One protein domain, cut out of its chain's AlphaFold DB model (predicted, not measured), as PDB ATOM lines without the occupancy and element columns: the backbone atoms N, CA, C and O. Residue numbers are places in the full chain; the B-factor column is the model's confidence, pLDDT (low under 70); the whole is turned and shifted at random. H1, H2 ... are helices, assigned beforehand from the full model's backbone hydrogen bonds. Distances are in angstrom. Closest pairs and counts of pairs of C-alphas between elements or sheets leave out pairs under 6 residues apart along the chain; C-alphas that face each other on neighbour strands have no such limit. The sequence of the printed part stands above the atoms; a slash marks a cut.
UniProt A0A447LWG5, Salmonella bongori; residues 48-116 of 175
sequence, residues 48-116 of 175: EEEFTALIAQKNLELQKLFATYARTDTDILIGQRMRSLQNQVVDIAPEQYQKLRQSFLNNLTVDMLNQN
ATOM      1  N   GLU A  48     349.033 263.699 366.932       96.12
ATOM      2  CA  GLU A  48     350.218 264.338 367.522       96.12
ATOM      3  C   GLU A  48     349.906 265.687 368.193       96.12
ATOM      4  O   GLU A  48     350.466 266.012 369.243       96.12
ATOM      5  N   GLU A  49     348.968 266.453 367.634       97.62
ATOM      6  CA  GLU A  49     348.515 267.725 368.205       97.62
ATOM      7  C   GLU A  49     347.830 267.527 369.569       97.62
ATOM      8  O   GLU A  49     348.197 268.181 370.548       97.62
ATOM      9  N   GLU A  50     346.886 266.583 369.667       97.12
ATOM     10  CA  GLU A  50     346.198 266.273 370.929       97.12
ATOM     11  C   GLU A  50     347.159 265.689 371.964       97.12
ATOM     12  O   GLU A  50     347.089 266.039 373.144       97.12
ATOM     13  N   PHE A  51     348.100 264.847 371.528       98.12
ATOM     14  CA  PHE A  51     349.163 264.345 372.390       98.12
ATOM     15  C   PHE A  51     350.012 265.491 372.953       98.12
ATOM     16  O   PHE A  51     350.230 265.569 374.162       98.12
ATOM     17  N   THR A  52     350.444 266.423 372.104       97.81
ATOM     18  CA  THR A  52     351.255 267.573 372.522       97.81
ATOM     19  C   THR A  52     350.493 268.462 373.504       97.81
ATOM     20  O   THR A  52     351.041 268.856 374.537       97.81
ATOM     21  N   ALA A  53     349.209 268.723 373.239       98.31
ATOM     22  CA  ALA A  53     348.338 269.465 374.145       98.31
ATOM     23  C   ALA A  53     348.179 268.753 375.502       98.31
ATOM     24  O   ALA A  53     348.294 269.388 376.556       98.31
ATOM     25  N   LEU A  54     347.998 267.428 375.496       97.88
ATOM     26  CA  LEU A  54     347.918 266.605 376.703       97.88
ATOM     27  C   LEU A  54     349.220 266.666 377.516       97.88
ATOM     28  O   LEU A  54     349.183 266.869 378.733       97.88
ATOM     29  N   ILE A  55     350.379 266.529 376.868       98.25
ATOM     30  CA  ILE A  55     351.687 266.633 377.528       98.25
ATOM     31  C   ILE A  55     351.892 268.031 378.113       98.25
ATOM     32  O   ILE A  55     352.338 268.153 379.257       98.25
ATOM     33  N   ALA A  56     351.526 269.091 377.389       98.19
ATOM     34  CA  ALA A  56     351.604 270.461 377.888       98.19
ATOM     35  C   ALA A  56     350.723 270.662 379.133       98.19
ATOM     36  O   ALA A  56     351.191 271.189 380.147       98.19
ATOM     37  N   GLN A  57     349.482 270.162 379.109       98.06
ATOM     38  CA  GLN A  57     348.583 270.200 380.263       98.06
ATOM     39  C   GLN A  57     349.176 269.448 381.464       98.06
ATOM     40  O   GLN A  57     349.192 269.979 382.577       98.06
ATOM     41  N   LYS A  58     349.703 268.235 381.262       98.19
ATOM     42  CA  LYS A  58     350.290 267.435 382.350       98.19
ATOM     43  C   LYS A  58     351.575 268.031 382.913       98.19
ATOM     44  O   LYS A  58     351.798 267.927 384.119       98.19
ATOM     45  N   ASN A  59     352.374 268.710 382.095       98.06
ATOM     46  CA  ASN A  59     353.512 269.488 382.581       98.06
ATOM     47  C   ASN A  59     353.058 270.684 383.429       98.06
ATOM     48  O   ASN A  59     353.618 270.920 384.498       98.06
ATOM     49  N   LEU A  60     352.015 271.406 383.010       98.00
ATOM     50  CA  LEU A  60     351.467 272.519 383.789       98.00
ATOM     51  C   LEU A  60     350.883 272.055 385.134       98.00
ATOM     52  O   LEU A  60     351.076 272.718 386.154       98.00
ATOM     53  N   GLU A  61     350.188 270.915 385.158       97.19
ATOM     54  CA  GLU A  61     349.724 270.280 386.398       97.19
ATOM     55  C   GLU A  61     350.908 269.926 387.316       97.19
ATOM     56  O   GLU A  61     350.875 270.230 388.510       97.19
ATOM     57  N   LEU A  62     351.985 269.353 386.763       97.69
ATOM     58  CA  LEU A  62     353.183 268.987 387.522       97.69
ATOM     59  C   LEU A  62     353.915 270.203 388.107       97.69
ATOM     60  O   LEU A  62     354.367 270.156 389.250       97.69
ATOM     61  N   GLN A  63     354.004 271.311 387.369       96.69
ATOM     62  CA  GLN A  63     354.594 272.560 387.867       96.69
ATOM     63  C   GLN A  63     353.832 273.118 389.075       96.69
ATOM     64  O   GLN A  63     354.423 273.739 389.958       96.69
ATOM     65  N   LYS A  64     352.521 272.867 389.146       97.12
ATOM     66  CA  LYS A  64     351.661 273.296 390.253       97.12
ATOM     67  C   LYS A  64     351.682 272.339 391.448       97.12
ATOM     68  O   LYS A  64     351.059 272.664 392.454       97.12
ATOM     69  N   LEU A  65     352.410 271.217 391.392       96.31
ATOM     70  CA  LEU A  65     352.411 270.164 392.419       96.31
ATOM     71  C   LEU A  65     352.521 270.711 393.850       96.31
ATOM     72  O   LEU A  65     351.649 270.449 394.674       96.31
ATOM     73  N   PHE A  66     353.549 271.513 394.143       95.56
ATOM     74  CA  PHE A  66     353.771 272.045 395.493       95.56
ATOM     75  C   PHE A  66     352.744 273.104 395.898       95.56
ATOM     76  O   PHE A  66     352.347 273.169 397.059       95.56
ATOM     77  N   ALA A  67     352.274 273.912 394.946       96.81
ATOM     78  CA  ALA A  67     351.233 274.902 395.197       96.81
ATOM     79  C   ALA A  67     349.885 274.239 395.524       96.81
ATOM     80  O   ALA A  67     349.141 274.769 396.351       96.81
ATOM     81  N   THR A  68     349.593 273.100 394.891       95.62
ATOM     82  CA  THR A  68     348.435 272.248 395.184       95.62
ATOM     83  C   THR A  68     348.603 271.569 396.537       95.62
ATOM     84  O   THR A  68     347.716 271.682 397.376       95.62
ATOM     85  N   TYR A  69     349.754 270.942 396.794       93.19
ATOM     86  CA  TYR A  69     350.045 270.272 398.064       93.19
ATOM     87  C   TYR A  69     349.899 271.219 399.263       93.19
ATOM     88  O   TYR A  69     349.194 270.904 400.214       93.19
ATOM     89  N   ALA A  70     350.464 272.427 399.178       94.81
ATOM     90  CA  ALA A  70     350.377 273.432 400.240       94.81
ATOM     91  C   ALA A  70     348.950 273.945 400.516       94.81
ATOM     92  O   ALA A  70     348.711 274.544 401.560       94.81
ATOM     93  N   ARG A  71     348.014 273.750 399.578       96.50
ATOM     94  CA  ARG A  71     346.599 274.144 399.697       96.50
ATOM     95  C   ARG A  71     345.662 272.952 399.881       96.50
ATOM     96  O   ARG A  71     344.451 273.135 399.842       96.50
ATOM     97  N   THR A  72     346.199 271.741 399.996       95.12
ATOM     98  CA  THR A  72     345.386 270.537 400.155       95.12
ATOM     99  C   THR A  72     345.018 270.382 401.622       95.12
ATOM    100  O   THR A  72     345.902 270.351 402.478       95.12
ATOM    101  N   ASP A  73     343.723 270.272 401.903       96.69
ATOM    102  CA  ASP A  73     343.230 270.090 403.265       96.69
ATOM    103  C   ASP A  73     343.737 268.777 403.884       96.69
ATOM    104  O   ASP A  73     343.986 267.769 403.209       96.69
ATOM    105  N   THR A  74     343.909 268.785 405.206       95.88
ATOM    106  CA  THR A  74     344.497 267.661 405.946       95.88
ATOM    107  C   THR A  74     343.673 266.378 405.816       95.88
ATOM    108  O   THR A  74     344.241 265.288 405.786       95.88
ATOM    109  N   ASP A  75     342.348 266.471 405.716       96.88
ATOM    110  CA  ASP A  75     341.460 265.322 405.516       96.88
ATOM    111  C   ASP A  75     341.691 264.646 404.155       96.88
ATOM    112  O   ASP A  75     341.721 263.415 404.074       96.88
ATOM    113  N   ILE A  76     341.957 265.424 403.103       95.50
ATOM    114  CA  ILE A  76     342.333 264.912 401.783       95.50
ATOM    115  C   ILE A  76     343.686 264.197 401.863       95.50
ATOM    116  O   ILE A  76     343.804 263.080 401.348       95.50
ATOM    117  N   LEU A  77     344.686 264.791 402.527       93.81
ATOM    118  CA  LEU A  77     346.013 264.180 402.708       93.81
ATOM    119  C   LEU A  77     345.934 262.872 403.511       93.81
ATOM    120  O   LEU A  77     346.508 261.856 403.112       93.81
ATOM    121  N   ILE A  78     345.160 262.855 404.600       95.19
ATOM    122  CA  ILE A  78     344.899 261.641 405.385       95.19
ATOM    123  C   ILE A  78     344.186 260.600 404.518       95.19
ATOM    124  O   ILE A  78     344.576 259.433 404.508       95.19
ATOM    125  N   GLY A  79     343.180 261.002 403.741       94.56
ATOM    126  CA  GLY A  79     342.467 260.113 402.828       94.56
ATOM    127  C   GLY A  79     343.378 259.501 401.757       94.56
ATOM    128  O   GLY A  79     343.277 258.307 401.473       94.56
ATOM    129  N   GLN A  80     344.292 260.287 401.182       91.81
ATOM    130  CA  GLN A  80     345.316 259.800 400.250       91.81
ATOM    131  C   GLN A  80     346.231 258.775 400.923       91.81
ATOM    132  O   GLN A  80     346.423 257.682 400.384       91.81
ATOM    133  N   ARG A  81     346.711 259.081 402.134       93.38
ATOM    134  CA  ARG A  81     347.561 258.174 402.909       93.38
ATOM    135  C   ARG A  81     346.857 256.858 403.235       93.38
ATOM    136  O   ARG A  81     347.438 255.790 403.059       93.38
ATOM    137  N   MET A  82     345.597 256.912 403.661       93.12
ATOM    138  CA  MET A  82     344.807 255.715 403.954       93.12
ATOM    139  C   MET A  82     344.602 254.854 402.707       93.12
ATOM    140  O   MET A  82     344.792 253.641 402.774       93.12
ATOM    141  N   ARG A  83     344.296 255.462 401.551       90.94
ATOM    142  CA  ARG A  83     344.179 254.726 400.280       90.94
ATOM    143  C   ARG A  83     345.497 254.079 399.858       90.94
ATOM    144  O   ARG A  83     345.464 252.951 399.375       90.94
ATOM    145  N   SER A  84     346.626 254.764 400.054       91.06
ATOM    146  CA  SER A  84     347.960 254.207 399.804       91.06
ATOM    147  C   SER A  84     348.197 252.940 400.628       91.06
ATOM    148  O   SER A  84     348.519 251.894 400.065       91.06
ATOM    149  N   LEU A  85     347.955 253.002 401.942       90.94
ATOM    150  CA  LEU A  85     348.172 251.875 402.852       90.94
ATOM    151  C   LEU A  85     347.213 250.707 402.591       90.94
ATOM    152  O   LEU A  85     347.636 249.555 402.596       90.94
ATOM    153  N   GLN A  86     345.931 250.994 402.349       90.50
ATOM    154  CA  GLN A  86     344.906 249.966 402.148       90.50
ATOM    155  C   GLN A  86     345.046 249.237 400.809       90.50
ATOM    156  O   GLN A  86     344.820 248.033 400.746       90.50
ATOM    157  N   ASN A  87     345.410 249.957 399.745       88.44
ATOM    158  CA  ASN A  87     345.451 249.409 398.386       88.44
ATOM    159  C   ASN A  87     346.872 249.159 397.874       88.44
ATOM    160  O   ASN A  87     347.044 248.874 396.692       88.44
ATOM    161  N   GLN A  88     347.881 249.292 398.742       86.19
ATOM    162  CA  GLN A  88     349.299 249.147 398.401       86.19
ATOM    163  C   GLN A  88     349.731 250.039 397.223       86.19
ATOM    164  O   GLN A  88     350.627 249.696 396.452       86.19
ATOM    165  N   VAL A  89     349.097 251.205 397.085       88.06
ATOM    166  CA  VAL A  89     349.505 252.221 396.111       88.06
ATOM    167  C   VAL A  89     350.664 252.994 396.723       88.06
ATOM    168  O   VAL A  89     350.526 253.556 397.807       88.06
ATOM    169  N   VAL A  90     351.815 253.004 396.057       90.56
ATOM    170  CA  VAL A  90     353.045 253.595 396.601       90.56
ATOM    171  C   VAL A  90     352.873 255.101 396.832       90.56
ATOM    172  O   VAL A  90     352.488 255.836 395.926       90.56
ATOM    173  N   ASP A  91     353.195 255.544 398.046       89.75
ATOM    174  CA  ASP A  91     353.236 256.949 398.459       89.75
ATOM    175  C   ASP A  91     354.704 257.390 398.553       89.75
ATOM    176  O   ASP A  91     355.456 256.897 399.398       89.75
ATOM    177  N   ILE A  92     355.129 258.248 397.621       92.31
ATOM    178  CA  ILE A  92     356.508 258.740 397.498       92.31
ATOM    179  C   ILE A  92     356.579 260.239 397.787       92.31
ATOM    180  O   ILE A  92     355.624 260.975 397.548       92.31
ATOM    181  N   ALA A  93     357.745 260.702 398.242       91.06
ATOM    182  CA  ALA A  93     357.966 262.114 398.541       91.06
ATOM    183  C   ALA A  93     357.689 263.009 397.310       91.06
ATOM    184  O   ALA A  93     358.095 262.645 396.196       91.06
ATOM    185  N   PRO A  94     357.056 264.188 397.479       92.75
ATOM    186  CA  PRO A  94     356.695 265.071 396.367       92.75
ATOM    187  C   PRO A  94     357.872 265.466 395.462       92.75
ATOM    188  O   PRO A  94     357.717 265.528 394.244       92.75
ATOM    189  N   GLU A  95     359.069 265.672 396.017       94.06
ATOM    190  CA  GLU A  95     360.287 266.004 395.265       94.06
ATOM    191  C   GLU A  95     360.739 264.841 394.374       94.06
ATOM    192  O   GLU A  95     361.175 265.037 393.235       94.06
ATOM    193  N   GLN A  96     360.632 263.610 394.884       96.31
ATOM    194  CA  GLN A  96     360.948 262.408 394.120       96.31
ATOM    195  C   GLN A  96     359.894 262.168 393.036       96.31
ATOM    196  O   GLN A  96     360.257 261.895 391.890       96.31
ATOM    197  N   TYR A  97     358.607 262.330 393.369       96.44
ATOM    198  CA  TYR A  97     357.516 262.262 392.397       96.44
ATOM    199  C   TYR A  97     357.723 263.265 391.264       96.44
ATOM    200  O   TYR A  97     357.626 262.887 390.101       96.44
ATOM    201  N   GLN A  98     358.074 264.517 391.579       97.19
ATOM    202  CA  GLN A  98     358.295 265.551 390.572       97.19
ATOM    203  C   GLN A  98     359.367 265.138 389.560       97.19
ATOM    204  O   GLN A  98     359.137 265.214 388.354       97.19
ATOM    205  N   LYS A  99     360.517 264.648 390.039       97.38
ATOM    206  CA  LYS A  99     361.621 264.203 389.177       97.38
ATOM    207  C   LYS A  99     361.222 263.021 388.297       97.38
ATOM    208  O   LYS A  99     361.439 263.058 387.086       97.38
ATOM    209  N   LEU A 100     360.617 261.991 388.892       98.06
ATOM    210  CA  LEU A 100     360.190 260.792 388.167       98.06
ATOM    211  C   LEU A 100     359.101 261.116 387.144       98.06
ATOM    212  O   LEU A 100     359.169 260.663 386.003       98.06
ATOM    213  N   ARG A 101     358.120 261.942 387.519       97.94
ATOM    214  CA  ARG A 101     357.023 262.332 386.634       97.94
ATOM    215  C   ARG A 101     357.510 263.216 385.493       97.94
ATOM    216  O   ARG A 101     357.074 263.001 384.370       97.94
ATOM    217  N   GLN A 102     358.432 264.146 385.746       98.12
ATOM    218  CA  GLN A 102     359.037 264.951 384.685       98.12
ATOM    219  C   GLN A 102     359.809 264.068 383.702       98.12
ATOM    220  O   GLN A 102     359.640 264.200 382.495       98.12
ATOM    221  N   SER A 103     360.613 263.128 384.210       98.25
ATOM    222  CA  SER A 103     361.336 262.174 383.364       98.25
ATOM    223  C   SER A 103     360.382 261.309 382.537       98.25
ATOM    224  O   SER A 103     360.614 261.124 381.345       98.25
ATOM    225  N   PHE A 104     359.283 260.838 383.130       98.31
ATOM    226  CA  PHE A 104     358.240 260.113 382.407       98.31
ATOM    227  C   PHE A 104     357.628 260.962 381.286       98.31
ATOM    228  O   PHE A 104     357.568 260.506 380.151       98.31
ATOM    229  N   LEU A 105     357.205 262.197 381.583       98.19
ATOM    230  CA  LEU A 105     356.577 263.081 380.593       98.19
ATOM    231  C   LEU A 105     357.529 263.453 379.448       98.19
ATOM    232  O   LEU A 105     357.074 263.589 378.322       98.19
ATOM    233  N   ASN A 106     358.830 263.583 379.721       97.88
ATOM    234  CA  ASN A 106     359.835 263.902 378.704       97.88
ATOM    235  C   ASN A 106     360.140 262.727 377.760       97.88
ATOM    236  O   ASN A 106     360.583 262.957 376.640       97.88
ATOM    237  N   ASN A 107     359.957 261.489 378.227       98.06
ATOM    238  CA  ASN A 107     360.290 260.276 377.475       98.06
ATOM    239  C   ASN A 107     359.064 259.585 376.864       98.06
ATOM    240  O   ASN A 107     359.221 258.649 376.084       98.06
ATOM    241  N   LEU A 108     357.851 259.994 377.238       98.06
ATOM    242  CA  LEU A 108     356.631 259.457 376.653       98.06
ATOM    243  C   LEU A 108     356.506 259.953 375.210       98.06
ATOM    244  O   LEU A 108     356.540 261.156 374.967       98.06
ATOM    245  N   THR A 109     356.317 259.033 374.267       97.88
ATOM    246  CA  THR A 109     356.023 259.356 372.866       97.88
ATOM    247  C   THR A 109     354.562 259.064 372.532       97.88
ATOM    248  O   THR A 109     353.887 258.299 373.231       97.88
ATOM    249  N   VAL A 110     354.079 259.656 371.438       97.88
ATOM    250  CA  VAL A 110     352.731 259.400 370.918       97.88
ATOM    251  C   VAL A 110     352.528 257.916 370.590       97.88
ATOM    252  O   VAL A 110     351.506 257.345 370.958       97.88
ATOM    253  N   ASP A 111     353.541 257.255 370.023       97.56
ATOM    254  CA  ASP A 111     353.487 255.831 369.676       97.56
ATOM    255  C   ASP A 111     353.349 254.940 370.911       97.56
ATOM    256  O   ASP A 111     352.521 254.029 370.931       97.56
ATOM    257  N   MET A 112     354.111 255.226 371.974       97.56
ATOM    258  CA  MET A 112     354.015 254.489 373.238       97.56
ATOM    259  C   MET A 112     352.621 254.618 373.854       97.56
ATOM    260  O   MET A 112     352.054 253.632 374.333       97.56
ATOM    261  N   LEU A 113     352.054 255.830 373.840       97.69
ATOM    262  CA  LEU A 113     350.709 256.064 374.354       97.69
ATOM    263  C   LEU A 113     349.658 255.354 373.495       97.69
ATOM    264  O   LEU A 113     348.802 254.658 374.038       97.69
ATOM    265  N   ASN A 114     349.746 255.474 372.172       97.62
ATOM    266  CA  ASN A 114     348.804 254.867 371.235       97.62
ATOM    267  C   ASN A 114     348.846 253.337 371.285       97.62
ATOM    268  O   ASN A 114     347.798 252.693 371.256       97.62
ATOM    269  N   GLN A 115     350.028 252.741 371.458       96.94
ATOM    270  CA  GLN A 115     350.157 251.306 371.689       96.94
ATOM    271  C   GLN A 115     349.455 250.881 372.985       96.94
ATOM    272  O   GLN A 115     348.735 249.880 372.992       96.94
ATOM    273  N   ASN A 116     349.622 251.641 374.070       96.25
ATOM    274  CA  ASN A 116     348.964 251.343 375.339       96.25
ATOM    275  C   ASN A 116     347.436 251.501 375.246       96.25
ATOM    276  O   ASN A 116     346.706 250.623 375.699       96.25
TER     277      ASN A 116
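Overview. This is residues 48 to 116 of the 175 residues of a protein of Salmonella bongori (UniProt A0A447LWG5). The model is an open cradle of helices: H1 and H4 lie side by side as its floor, H2 extends the floor beyond H1, and H3 and H5 rise from opposite ends. Residues 70 to 76, of which 74 to 76 belong to H3, stick out at the H3 end. The printed part has 69 residues with five named helices, H1 to H5 in chain order, and no named strand; the class is all helix. The whole is loose, with a radius of gyration of the C-alphas of 14.5 A, and only just elongated, spanning 39 by 26 by 19 A.

Along the chain. H1, residues 48 to 63, begins with C-alpha 48 at (350.218, 264.338, 367.522) and is 22.4 A long from first to last C-alpha. H2, residues 65 to 69, is 6.1 A long. H3, residues 74 to 87, starts with C-alpha 74 at (344.497, 267.661, 405.946) and is 19.8 A long. H4, residues 94 to 107, is also 19.8 A long. H5, residues 110 to 116, is 9.9 A long and ends with C-alpha 116 at (348.964, 251.343, 375.339).

Arrangement. H1 touches H4 with residues 55 to 62 alone, at a shallow tilt of 15 degrees, opposite ways; their closest C-alphas, of Ile 55 and Leu 105, are 6.8 A apart. H1 and H2 meet only through their link. H2 only just touches H4, with 3 pairs of C-alphas within 8 A, the closest being those of Phe 66 and Pro 94 at 7.6 A; H4 takes part with residues 94 to 98 alone. H3 touches no helix. H5 is close to H1 but not clearly touching, about perpendicular at 87 degrees, with the closest C-alphas, of Phe 51 and Val 110, 6.3 A apart. In H1, H2, H3, H4 and H5 every O i to N i+4 pair is within hydrogen-bond range.

Size, cuts and confidence. The two C-alphas farthest apart, of Thr 74 and Asp 111, are 39.2 A apart. The printed part has no cut. The links H1 to H2, H2 to H3 and H4 to H5 are tight, and the link H3 to H4, six residues, is short. The mean pLDDT of the printed part is 95.6, and no printed residue is under 70.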